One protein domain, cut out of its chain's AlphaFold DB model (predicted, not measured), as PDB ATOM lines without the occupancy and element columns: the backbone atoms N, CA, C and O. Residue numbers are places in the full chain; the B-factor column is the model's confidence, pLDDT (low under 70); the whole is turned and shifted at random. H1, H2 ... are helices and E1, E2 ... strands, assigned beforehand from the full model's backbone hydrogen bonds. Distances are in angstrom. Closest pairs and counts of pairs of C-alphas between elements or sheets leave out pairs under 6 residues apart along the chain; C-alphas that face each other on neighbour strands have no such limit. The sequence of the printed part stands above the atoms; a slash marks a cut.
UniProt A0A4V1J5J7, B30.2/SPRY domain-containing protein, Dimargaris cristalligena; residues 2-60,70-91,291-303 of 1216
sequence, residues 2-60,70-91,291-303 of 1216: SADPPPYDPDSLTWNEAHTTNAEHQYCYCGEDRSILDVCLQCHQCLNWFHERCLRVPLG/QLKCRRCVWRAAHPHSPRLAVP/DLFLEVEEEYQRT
ATOM      1  N   SER A   2     211.777 264.800 366.837       36.81
ATOM      2  CA  SER A   2     211.086 266.091 366.920       36.81
ATOM      3  C   SER A   2     210.053 266.279 365.803       36.81
ATOM      4  O   SER A   2     210.269 265.862 364.665       36.81
ATOM      5  N   ALA A   3     208.910 266.876 366.145       42.31
ATOM      6  CA  ALA A   3     207.819 267.164 365.207       42.31
ATOM      7  C   ALA A   3     207.888 268.594 364.636       42.31
ATOM      8  O   ALA A   3     207.036 268.984 363.838       42.31
ATOM      9  N   ASP A   4     208.896 269.341 365.075       55.00
ATOM     10  CA  ASP A   4     209.058 270.782 364.954       55.00
ATOM     11  C   ASP A   4     209.281 271.262 363.506       55.00
ATOM     12  O   ASP A   4     209.654 270.472 362.626       55.00
ATOM     13  N   PRO A   5     209.084 272.567 363.224       64.31
ATOM     14  CA  PRO A   5     209.654 273.179 362.027       64.31
ATOM     15  C   PRO A   5     211.177 272.939 361.958       64.31
ATOM     16  O   PRO A   5     211.819 272.783 363.000       64.31
ATOM     17  N   PRO A   6     211.775 272.928 360.749       74.81
ATOM     18  CA  PRO A   6     213.215 272.735 360.597       74.81
ATOM     19  C   PRO A   6     214.014 273.742 361.447       74.81
ATOM     20  O   PRO A   6     213.609 274.904 361.536       74.81
ATOM     21  N   PRO A   7     215.168 273.351 362.025       82.19
ATOM     22  CA  PRO A   7     215.989 274.215 362.886       82.19
ATOM     23  C   PRO A   7     216.743 275.329 362.123       82.19
ATOM     24  O   PRO A   7     217.645 275.963 362.667       82.19
ATOM     25  N   TYR A   8     216.377 275.553 360.862       83.81
ATOM     26  CA  TYR A   8     216.909 276.524 359.913       83.81
ATOM     27  C   TYR A   8     215.736 277.095 359.098       83.81
ATOM     28  O   TYR A   8     214.720 276.414 358.925       83.81
ATOM     29  N   ASP A   9     215.842 278.316 358.558       82.75
ATOM     30  CA  ASP A   9     214.842 278.789 357.589       82.75
ATOM     31  C   ASP A   9     215.181 278.240 356.193       82.75
ATOM     32  O   ASP A   9     216.206 278.616 355.623       82.75
ATOM     33  N   PRO A  10     214.350 277.375 355.582       81.06
ATOM     34  CA  PRO A  10     214.622 276.870 354.237       81.06
ATOM     35  C   PRO A  10     214.565 277.964 353.159       81.06
ATOM     36  O   PRO A  10     215.042 277.731 352.051       81.06
ATOM     37  N   ASP A  11     214.001 279.141 353.461       81.88
ATOM     38  CA  ASP A  11     214.019 280.299 352.561       81.88
ATOM     39  C   ASP A  11     215.374 281.064 352.600       81.88
ATOM     40  O   ASP A  11     215.583 281.935 351.757       81.88
ATOM     41  N   SER A  12     216.308 280.747 353.520       84.94
ATOM     42  CA  SER A  12     217.630 281.402 353.638       84.94
ATOM     43  C   SER A  12     218.822 280.579 353.116       84.94
ATOM     44  O   SER A  12     219.964 280.961 353.355       84.94
ATOM     45  N   LEU A  13     218.576 279.448 352.446       87.94
ATOM     46  CA  LEU A  13     219.609 278.521 351.962       87.94
ATOM     47  C   LEU A  13     220.175 278.904 350.582       87.94
ATOM     48  O   LEU A  13     219.433 279.292 349.673       87.94
ATOM     49  N   THR A  14     221.478 278.702 350.383       88.44
ATOM     50  CA  THR A  14     222.205 279.017 349.145       88.44
ATOM     51  C   THR A  14     222.326 277.777 348.258       88.44
ATOM     52  O   THR A  14     223.283 277.008 348.348       88.44
ATOM     53  N   TRP A  15     221.346 277.576 347.376       87.31
ATOM     54  CA  TRP A  15     221.273 276.418 346.476       87.31
ATOM     55  C   TRP A  15     222.151 276.531 345.218       87.31
ATOM     56  O   TRP A  15     222.321 277.614 344.649       87.31
ATOM     57  N   ASN A  16     222.638 275.382 344.738       82.25
ATOM     58  CA  ASN A  16     223.294 275.234 343.436       82.25
ATOM     59  C   ASN A  16     222.304 275.397 342.255       82.25
ATOM     60  O   ASN A  16     221.086 275.367 342.438       82.25
ATOM     61  N   GLU A  17     222.811 275.528 341.019       79.50
ATOM     62  CA  GLU A  17     221.968 275.739 339.821       79.50
ATOM     63  C   GLU A  17     220.939 274.615 339.580       79.50
ATOM     64  O   GLU A  17     219.861 274.861 339.045       79.50
ATOM     65  N   ALA A  18     221.233 273.385 340.016       74.75
ATOM     66  CA  ALA A  18     220.338 272.236 339.882       74.75
ATOM     67  C   ALA A  18     219.250 272.151 340.979       74.75
ATOM     68  O   ALA A  18     218.347 271.315 340.867       74.75
ATOM     69  N   HIS A  19     219.340 272.974 342.032       83.44
ATOM     70  CA  HIS A  19     218.579 272.870 343.284       83.44
ATOM     71  C   HIS A  19     218.690 271.478 343.950       83.44
ATOM     72  O   HIS A  19     217.715 270.902 344.444       83.44
ATOM     73  N   THR A  20     219.895 270.902 343.921       82.12
ATOM     74  CA  THR A  20     220.211 269.575 344.475       82.12
ATOM     75  C   THR A  20     221.065 269.650 345.733       82.12
ATOM     76  O   THR A  20     220.754 268.942 346.686       82.12
ATOM     77  N   THR A  21     222.069 270.529 345.783       86.06
ATOM     78  CA  THR A  21     222.839 270.834 347.002       86.06
ATOM     79  C   THR A  21     222.689 272.293 347.414       86.06
ATOM     80  O   THR A  21     222.440 273.160 346.572       86.06
ATOM     81  N   ASN A  22     222.862 272.556 348.709       88.44
ATOM     82  CA  ASN A  22     223.049 273.888 349.275       88.44
ATOM     83  C   ASN A  22     224.420 273.998 349.966       88.44
ATOM     84  O   ASN A  22     225.047 272.976 350.252       88.44
ATOM     85  N   ALA A  23     224.900 275.226 350.170       86.19
ATOM     86  CA  ALA A  23     226.218 275.504 350.751       86.19
ATOM     87  C   ALA A  23     226.245 275.404 352.289       86.19
ATOM     88  O   ALA A  23     227.310 275.340 352.898       86.19
ATOM     89  N   GLU A  24     225.076 275.416 352.927       87.19
ATOM     90  CA  GLU A  24     224.917 275.317 354.380       87.19
ATOM     91  C   GLU A  24     224.850 273.858 354.872       87.19
ATOM     92  O   GLU A  24     224.893 273.613 356.075       87.19
ATOM     93  N   HIS A  25     224.734 272.898 353.947       87.44
ATOM     94  CA  HIS A  25     224.559 271.455 354.171       87.44
ATOM     95  C   HIS A  25     223.368 271.078 355.074       87.44
ATOM     96  O   HIS A  25     223.360 270.031 355.718       87.44
ATOM     97  N   GLN A  26     222.330 271.919 355.081       89.75
ATOM     98  CA  GLN A  26     221.123 271.760 355.894       89.75
ATOM     99  C   GLN A  26     219.952 271.274 355.038       89.75
ATOM    100  O   GLN A  26     219.531 271.946 354.093       89.75
ATOM    101  N   TYR A  27     219.401 270.107 355.378       89.19
ATOM    102  CA  TYR A  27     218.269 269.502 354.674       89.19
ATOM    103  C   TYR A  27     217.245 268.923 355.665       89.19
ATOM    104  O   TYR A  27     217.463 268.861 356.878       89.19
ATOM    105  N   CYS A  28     216.100 268.479 355.139       90.81
ATOM    106  CA  CYS A  28     215.023 267.817 355.876       90.81
ATOM    107  C   CYS A  28     214.464 268.632 357.065       90.81
ATOM    108  O   CYS A  28     214.697 269.831 357.183       90.81
ATOM    109  N   TYR A  29     213.672 268.006 357.938       88.31
ATOM    110  CA  TYR A  29     213.194 268.613 359.183       88.31
ATOM    111  C   TYR A  29     214.238 268.539 360.310       88.31
ATOM    112  O   TYR A  29     214.155 269.309 361.257       88.31
ATOM    113  N   CYS A  30     215.218 267.631 360.225       88.81
ATOM    114  CA  CYS A  30     216.272 267.485 361.233       88.81
ATOM    115  C   CYS A  30     217.412 268.512 361.100       88.81
ATOM    116  O   CYS A  30     218.092 268.769 362.087       88.81
ATOM    117  N   GLY A  31     217.626 269.100 359.914       85.81
ATOM    118  CA  GLY A  31     218.771 269.979 359.641       85.81
ATOM    119  C   GLY A  31     220.094 269.245 359.385       85.81
ATOM    120  O   GLY A  31     221.120 269.902 359.250       85.81
ATOM    121  N   GLU A  32     220.080 267.911 359.314       87.62
ATOM    122  CA  GLU A  32     221.248 267.079 358.991       87.62
ATOM    123  C   GLU A  32     221.573 267.124 357.484       87.62
ATOM    124  O   GLU A  32     220.683 267.348 356.654       87.62
ATOM    125  N   ASP A  33     222.830 266.838 357.121       87.44
ATOM    126  CA  ASP A  33     223.221 266.660 355.717       87.44
ATOM    127  C   ASP A  33     222.541 265.416 355.106       87.44
ATOM    128  O   ASP A  33     222.187 264.445 355.788       87.44
ATOM    129  N   ARG A  34     222.357 265.428 353.787       86.81
ATOM    130  CA  ARG A  34     221.954 264.257 353.011       86.81
ATOM    131  C   ARG A  34     223.175 263.372 352.736       86.81
ATOM    132  O   ARG A  34     224.161 263.831 352.166       86.81
ATOM    133  N   SER A  35     223.087 262.090 353.089       85.50
ATOM    134  CA  SER A  35     223.983 261.056 352.559       85.50
ATOM    135  C   SER A  35     223.379 260.460 351.290       85.50
ATOM    136  O   SER A  35     222.158 260.361 351.169       85.50
ATOM    137  N   ILE A  36     224.222 260.023 350.354       84.00
ATOM    138  CA  ILE A  36     223.762 259.317 349.152       84.00
ATOM    139  C   ILE A  36     223.520 257.817 349.387       84.00
ATOM    140  O   ILE A  36     222.880 257.155 348.571       84.00
ATOM    141  N   LEU A  37     223.999 257.290 350.520       84.38
ATOM    142  CA  LEU A  37     223.678 255.947 351.015       84.38
ATOM    143  C   LEU A  37     222.254 255.876 351.594       84.38
ATOM    144  O   LEU A  37     221.616 254.825 351.524       84.38
ATOM    145  N   ASP A  38     221.766 256.989 352.149       87.06
ATOM    146  CA  ASP A  38     220.431 257.119 352.730       87.06
ATOM    147  C   ASP A  38     219.343 257.269 351.658       87.06
ATOM    148  O   ASP A  38     219.508 257.937 350.632       87.06
ATOM    149  N   VAL A  39     218.157 256.735 351.946       90.81
ATOM    150  CA  VAL A  39     216.955 257.006 351.151       90.81
ATOM    151  C   VAL A  39     216.497 258.446 351.413       90.81
ATOM    152  O   VAL A  39     215.887 258.752 352.437       90.81
ATOM    153  N   CYS A  40     216.794 259.342 350.469       91.56
ATOM    154  CA  CYS A  40     216.392 260.749 350.501       91.56
ATOM    155  C   CYS A  40     215.418 261.077 349.359       91.56
ATOM    156  O   CYS A  40     215.629 260.682 348.211       91.56
ATOM    157  N   LEU A  41     214.361 261.833 349.665       92.44
ATOM    158  CA  LEU A  41     213.293 262.197 348.737       92.44
ATOM    159  C   LEU A  41     213.150 263.719 348.626       92.44
ATOM    160  O   LEU A  41     213.166 264.429 349.628       92.44
ATOM    161  N   GLN A  42     212.974 264.229 347.411       93.31
ATOM    162  CA  GLN A  42     212.811 265.655 347.148       93.31
ATOM    163  C   GLN A  42     211.329 266.044 347.103       93.31
ATOM    164  O   GLN A  42     210.512 265.365 346.478       93.31
ATOM    165  N   CYS A  43     210.969 267.169 347.721       92.69
ATOM    166  CA  CYS A  43     209.624 267.715 347.601       92.69
ATOM    167  C   CYS A  43     209.410 268.370 346.226       92.69
ATOM    168  O   CYS A  43     210.139 269.283 345.846       92.69
ATOM    169  N   HIS A  44     208.343 267.988 345.522       91.88
ATOM    170  CA  HIS A  44     208.035 268.471 344.172       91.88
ATOM    171  C   HIS A  44     207.603 269.955 344.097       91.88
ATOM    172  O   HIS A  44     207.414 270.471 342.996       91.88
ATOM    173  N   GLN A  45     207.397 270.624 345.241       89.81
ATOM    174  CA  GLN A  45     206.972 272.031 345.313       89.81
ATOM    175  C   GLN A  45     208.082 272.980 345.780       89.81
ATOM    176  O   GLN A  45     208.278 274.020 345.166       89.81
ATOM    177  N   CYS A  46     208.806 272.642 346.855       88.94
ATOM    178  CA  CYS A  46     209.884 273.488 347.392       88.94
ATOM    179  C   CYS A  46     211.297 273.009 347.033       88.94
ATOM    180  O   CYS A  46     212.260 273.638 347.453       88.94
ATOM    181  N   LEU A  47     211.428 271.888 346.314       90.56
ATOM    182  CA  LEU A  47     212.692 271.301 345.844       90.56
ATOM    183  C   LEU A  47     213.738 270.984 346.941       90.56
ATOM    184  O   LEU A  47     214.851 270.560 346.628       90.56
ATOM    185  N   ASN A  48     213.380 271.105 348.223       90.88
ATOM    186  CA  ASN A  48     214.191 270.648 349.352       90.88
ATOM    187  C   ASN A  48     214.092 269.116 349.522       90.88
ATOM    188  O   ASN A  48     213.120 268.489 349.089       90.88
ATOM    189  N   TRP A  49     215.101 268.522 350.157       91.88
ATOM    190  CA  TRP A  49     215.277 267.084 350.356       91.88
ATOM    191  C   TRP A  49     214.913 266.652 351.776       91.88
ATOM    192  O   TRP A  49     215.109 267.403 352.726       91.88
ATOM    193  N   PHE A  50     214.406 265.428 351.915       92.38
ATOM    194  CA  PHE A  50     213.958 264.844 353.173       92.38
ATOM    195  C   PHE A  50     214.408 263.381 353.278       92.38
ATOM    196  O   PHE A  50     214.153 262.600 352.362       92.38
ATOM    197  N   HIS A  51     215.060 262.992 354.378       92.06
ATOM    198  CA  HIS A  51     215.409 261.592 354.646       92.06
ATOM    199  C   HIS A  51     214.148 260.770 354.956       92.06
ATOM    200  O   HIS A  51     213.241 261.258 355.631       92.06
ATOM    201  N   GLU A  52     214.120 259.498 354.547       91.25
ATOM    202  CA  GLU A  52     213.054 258.536 354.878       91.25
ATOM    203  C   GLU A  52     212.739 258.520 356.382       91.25
ATOM    204  O   GLU A  52     211.580 258.647 356.769       91.25
ATOM    205  N   ARG A  53     213.777 258.491 357.233       89.38
ATOM    206  CA  ARG A  53     213.677 258.489 358.709       89.38
ATOM    207  C   ARG A  53     212.958 259.698 359.336       89.38
ATOM    208  O   ARG A  53     212.726 259.696 360.544       89.38
ATOM    209  N   CYS A  54     212.651 260.734 358.558       89.69
ATOM    210  CA  CYS A  54     212.046 261.983 359.028       89.69
ATOM    211  C   CYS A  54     210.677 262.293 358.392       89.69
ATOM    212  O   CYS A  54     210.023 263.262 358.795       89.69
ATOM    213  N   LEU A  55     210.237 261.491 357.421       89.81
ATOM    214  CA  LEU A  55     208.882 261.528 356.867       89.81
ATOM    215  C   LEU A  55     207.955 260.665 357.737       89.81
ATOM    216  O   LEU A  55     208.386 259.647 358.272       89.81
ATOM    217  N   ARG A  56     206.682 261.056 357.892       86.44
ATOM    218  CA  ARG A  56     205.685 260.223 358.595       86.44
ATOM    219  C   ARG A  56     204.983 259.250 357.648       86.44
ATOM    220  O   ARG A  56     204.586 258.164 358.060       86.44
ATOM    221  N   VAL A  57     204.827 259.647 356.386       88.00
ATOM    222  CA  VAL A  57     204.089 258.886 355.372       88.00
ATOM    223  C   VAL A  57     204.828 257.589 354.969       88.00
ATOM    224  O   VAL A  57     206.018 257.638 354.646       88.00
ATOM    225  N   PRO A  58     204.168 256.412 354.972       87.19
ATOM    226  CA  PRO A  58     204.830 255.132 354.713       87.19
ATOM    227  C   PRO A  58     205.208 254.962 353.233       87.19
ATOM    228  O   PRO A  58     204.348 254.862 352.358       87.19
ATOM    229  N   LEU A  59     206.511 254.872 352.947       89.06
ATOM    230  CA  LEU A  59     207.042 254.893 351.572       89.06
ATOM    231  C   LEU A  59     206.895 253.562 350.801       89.06
ATOM    232  O   LEU A  59     206.953 253.523 349.564       89.06
ATOM    233  N   GLY A  60     206.684 252.461 351.530       87.38
ATOM    234  CA  GLY A  60     206.669 251.099 350.990       87.38
ATOM    235  C   GLY A  60     208.058 250.631 350.522       87.38
ATOM    236  O   GLY A  60     209.065 251.221 350.899       87.38
ATOM    237  N   GLN A  70     206.166 261.082 343.774       93.44
ATOM    238  CA  GLN A  70     205.941 262.497 344.060       93.44
ATOM    239  C   GLN A  70     205.786 262.653 345.579       93.44
ATOM    240  O   GLN A  70     205.168 261.809 346.226       93.44
ATOM    241  N   LEU A  71     206.390 263.702 346.146       94.75
ATOM    242  CA  LEU A  71     206.368 264.010 347.580       94.75
ATOM    243  C   LEU A  71     206.081 265.500 347.794       94.75
ATOM    244  O   LEU A  71     206.683 266.355 347.140       94.75
ATOM    245  N   LYS A  72     205.220 265.822 348.755       93.44
ATOM    246  CA  LYS A  72     204.891 267.185 349.181       93.44
ATOM    247  C   LYS A  72     205.031 267.260 350.703       93.44
ATOM    248  O   LYS A  72     204.304 266.599 351.436       93.44
ATOM    249  N   CYS A  73     206.016 268.021 351.178       92.06
ATOM    250  CA  CYS A  73     206.321 268.130 352.607       92.06
ATOM    251  C   CYS A  73     205.267 268.963 353.359       92.06
ATOM    252  O   CYS A  73     204.550 269.758 352.744       92.06
ATOM    253  N   ARG A  74     205.214 268.851 354.696       87.62
ATOM    254  CA  ARG A  74     204.180 269.495 355.539       87.62
ATOM    255  C   ARG A  74     204.080 271.011 355.312       87.62
ATOM    256  O   ARG A  74     202.985 271.530 355.139       87.62
ATOM    257  N   ARG A  75     205.218 271.721 355.174       85.94
ATOM    258  CA  ARG A  75     205.276 273.173 354.850       85.94
ATOM    259  C   ARG A  75     204.590 273.515 353.519       85.94
ATOM    260  O   ARG A  75     204.067 274.616 353.385       85.94
ATOM    261  N   CYS A  76     204.568 272.595 352.554       89.19
ATOM    262  CA  CYS A  76     203.911 272.766 351.256       89.19
ATOM    263  C   CYS A  76     202.435 272.334 351.273       89.19
ATOM    264  O   CYS A  76     201.609 272.997 350.651       89.19
ATOM    265  N   VAL A  77     202.080 271.276 352.011       88.25
ATOM    266  CA  VAL A  77     200.674 270.889 352.239       88.25
ATOM    267  C   VAL A  77     199.935 271.987 353.014       88.25
ATOM    268  O   VAL A  77     198.922 272.497 352.545       88.25
ATOM    269  N   TRP A  78     200.503 272.455 354.129       84.31
ATOM    270  CA  TRP A  78     199.922 273.509 354.965       84.31
ATOM    271  C   TRP A  78     199.785 274.850 354.221       84.31
ATOM    272  O   TRP A  78     198.734 275.481 354.297       84.31
ATOM    273  N   ARG A  79     200.798 275.258 353.432       82.75
ATOM    274  CA  ARG A  79     200.720 276.463 352.574       82.75
ATOM    275  C   ARG A  79     199.650 276.344 351.480       82.75
ATOM    276  O   ARG A  79     199.060 277.357 351.124       82.75
ATOM    277  N   ALA A  80     199.397 275.142 350.954       82.31
ATOM    278  CA  ALA A  80     198.343 274.919 349.962       82.31
ATOM    279  C   ALA A  80     196.929 275.010 350.569       82.31
ATOM    280  O   ALA A  80     196.011 275.448 349.883       82.31
ATOM    281  N   ALA A  81     196.765 274.642 351.845       77.56
ATOM    282  CA  ALA A  81     195.513 274.814 352.584       77.56
ATOM    283  C   ALA A  81     195.279 276.267 353.052       77.56
ATOM    284  O   ALA A  81     194.140 276.725 353.073       77.56
ATOM    285  N   HIS A  82     196.345 277.010 353.384       76.12
ATOM    286  CA  HIS A  82     196.258 278.346 353.993       76.12
ATOM    287  C   HIS A  82     196.995 279.441 353.185       76.12
ATOM    288  O   HIS A  82     197.921 280.072 353.709       76.12
ATOM    289  N   PRO A  83     196.603 279.727 351.925       69.69
ATOM    290  CA  PRO A  83     197.348 280.613 351.017       69.69
ATOM    291  C   PRO A  83     197.427 282.089 351.450       69.69
ATOM    292  O   PRO A  83     198.262 282.827 350.928       69.69
ATOM    293  N   HIS A  84     196.589 282.526 352.395       65.38
ATOM    294  CA  HIS A  84     196.580 283.894 352.940       65.38
ATOM    295  C   HIS A  84     197.192 284.011 354.345       65.38
ATOM    296  O   HIS A  84     197.244 285.107 354.897       65.38
ATOM    297  N   SER A  85     197.661 282.905 354.930       58.00
ATOM    298  CA  SER A  85     198.261 282.922 356.267       58.00
ATOM    299  C   SER A  85     199.602 283.679 356.289       58.00
ATOM    300  O   SER A  85     200.389 283.581 355.339       58.00
ATOM    301  N   PRO A  86     199.912 284.426 357.368       54.28
ATOM    302  CA  PRO A  86     201.239 285.000 357.541       54.28
ATOM    303  C   PRO A  86     202.285 283.882 357.645       54.28
ATOM    304  O   PRO A  86     202.018 282.794 358.158       54.28
ATOM    305  N   ARG A  87     203.508 284.154 357.169       53.59
ATOM    306  CA  ARG A  87     204.631 283.210 357.272       53.59
ATOM    307  C   ARG A  87     204.821 282.791 358.734       53.59
ATOM    308  O   ARG A  87     205.117 283.645 359.565       53.59
ATOM    309  N   LEU A  88     204.739 281.487 359.013       52.62
ATOM    310  CA  LEU A  88     205.222 280.899 360.266       52.62
ATOM    311  C   LEU A  88     206.717 281.218 360.412       52.62
ATOM    312  O   LEU A  88     207.568 280.578 359.789       52.62
ATOM    313  N   ALA A  89     207.017 282.258 361.186       40.00
ATOM    314  CA  ALA A  89     208.373 282.678 361.484       40.00
ATOM    315  C   ALA A  89     208.973 281.706 362.503       40.00
ATOM    316  O   ALA A  89     208.520 281.637 363.645       40.00
ATOM    317  N   VAL A  90     209.997 280.958 362.090       44.38
ATOM    318  CA  VAL A  90     210.819 280.190 363.031       44.38
ATOM    319  C   VAL A  90     211.572 281.212 363.895       44.38
ATOM    320  O   VAL A  90     212.266 282.062 363.330       44.38
ATOM    321  N   PRO A  91     211.429 281.201 365.235       34.91
ATOM    322  CA  PRO A  91     212.184 282.112 366.085       34.91
ATOM    323  C   PRO A  91     213.685 281.807 365.944       34.91
ATOM    324  O   PRO A  91     214.061 280.633 365.910       34.91
ATOM    325  N   ASP A 291     199.981 274.224 366.739       49.38
ATOM    326  CA  ASP A 291     199.391 272.884 366.771       49.38
ATOM    327  C   ASP A 291     198.760 272.486 365.422       49.38
ATOM    328  O   ASP A 291     198.969 271.369 364.950       49.38
ATOM    329  N   LEU A 292     198.130 273.433 364.708       55.16
ATOM    330  CA  LEU A 292     197.558 273.210 363.367       55.16
ATOM    331  C   LEU A 292     198.613 272.929 362.278       55.16
ATOM    332  O   LEU A 292     198.271 272.528 361.166       55.16
ATOM    333  N   PHE A 293     199.903 273.148 362.556       54.91
ATOM    334  CA  PHE A 293     200.996 272.738 361.669       54.91
ATOM    335  C   PHE A 293     201.456 271.293 361.940       54.91
ATOM    336  O   PHE A 293     202.026 270.651 361.058       54.91
ATOM    337  N   LEU A 294     201.204 270.767 363.145       58.09
ATOM    338  CA  LEU A 294     201.626 269.429 363.572       58.09
ATOM    339  C   LEU A 294     200.688 268.320 363.075       58.09
ATOM    340  O   LEU A 294     201.144 267.183 362.918       58.09
ATOM    341  N   GLU A 295     199.422 268.651 362.810       62.09
ATOM    342  CA  GLU A 295     198.383 267.748 362.287       62.09
ATOM    343  C   GLU A 295     198.475 267.512 360.769       62.09
ATOM    344  O   GLU A 295     197.925 266.541 360.255       62.09
ATOM    345  N   VAL A 296     199.188 268.368 360.029       73.38
ATOM    346  CA  VAL A 296     199.315 268.243 358.570       73.38
ATOM    347  C   VAL A 296     200.336 267.165 358.199       73.38
ATOM    348  O   VAL A 296     201.525 267.296 358.486       73.38
ATOM    349  N   GLU A 297     199.882 266.114 357.517       81.06
ATOM    350  CA  GLU A 297     200.727 265.020 357.017       81.06
ATOM    351  C   GLU A 297     201.430 265.355 355.682       81.06
ATOM    352  O   GLU A 297     201.145 266.360 355.029       81.06
ATOM    353  N   GLU A 298     202.391 264.520 355.268       89.88
ATOM    354  CA  GLU A 298     202.995 264.599 353.932       89.88
ATOM    355  C   GLU A 298     202.161 263.863 352.872       89.88
ATOM    356  O   GLU A 298     201.893 262.672 353.008       89.88
ATOM    357  N   GLU A 299     201.852 264.518 351.747       92.19
ATOM    358  CA  GLU A 299     201.315 263.811 350.576       92.19
ATOM    359  C   GLU A 299     202.467 263.096 349.849       92.19
ATOM    360  O   GLU A 299     203.406 263.734 349.359       92.19
ATOM    361  N   TYR A 300     202.391 261.767 349.745       93.50
ATOM    362  CA  TYR A 300     203.327 260.940 348.980       93.50
ATOM    363  C   TYR A 300     202.575 259.958 348.088       93.50
ATOM    364  O   TYR A 300     201.662 259.261 348.530       93.50
ATOM    365  N   GLN A 301     202.996 259.864 346.828       91.88
ATOM    366  CA  GLN A 301     202.433 258.929 345.864       91.88
ATOM    367  C   GLN A 301     203.551 258.284 345.045       91.88
ATOM    368  O   GLN A 301     204.448 258.965 344.545       91.88
ATOM    369  N   ARG A 302     203.484 256.963 344.841       91.19
ATOM    370  CA  ARG A 302     204.307 256.309 343.813       91.19
ATOM    371  C   ARG A 302     203.782 256.688 342.435       91.19
ATOM    372  O   ARG A 302     202.580 256.634 342.194       91.19
ATOM    373  N   THR A 303     204.681 257.003 341.514       90.25
ATOM    374  CA  THR A 303     204.367 257.165 340.086       90.25
ATOM    375  C   THR A 303     204.812 255.916 339.321       90.25
ATOM    376  O   THR A 303     205.449 255.031 339.893       90.25
TER     377      THR A 303
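What this domain is: This is residues 2 to 60, 70 to 91 and 291 to 303 of the 1216 residues of the protein "B30.2/SPRY domain-containing protein" of Dimargaris cristalligena (UniProt A0A4V1J5J7). With little regular structure, this is a compact body mostly of loops: the long loop of residues 2 to 39 folds back, at residues 27 and 28, onto a small hairpin, E1 and E2, and beside that lies a second two-stranded sheet, E3 and E4, with short helices H1 and H2 farther out. The 94 printed residues run E1, E2, E3, H1, H2, E4; both sheets are antiparallel. The class is mixed, with 25 residues in named elements; the radius of gyration of the C-alphas is 13.1 A and the spans 35 by 32 by 25 A.

How they stand to each other: E1, residues 40 to 42, and E2, residues 49 to 51, form an antiparallel hairpin; N 41 and O 50, 2.8 A apart, are within hydrogen-bond range. E3, residues 70 to 72, and E4, residues 299 to 302, are antiparallel, with N 70 and O 301 within range at 2.8 A. H1, residues 74 to 81, with every O i to N i+4 pair within range, is close but not clearly touching H2, residues 291 to 294, too short for such pairs; their closest C-alphas, Trp 78 and Phe 293, are 6.8 A apart.

Where its parts are: E1 begins at C-alpha 40 (216.392, 260.749, 350.501). H1 is 10.6 A long; E4, 10.5 A, ends at C-alpha 302 (204.307, 256.309, 343.813).

The domain as a whole: The cuts span 13.4 A between C-alphas 60 and 70 and 15.8 A between C-alphas 91 and 291. Of the links printed whole, none is long. pLDDT is under 70 at residues 2 to 5, 83 to 91 and 291 to 295.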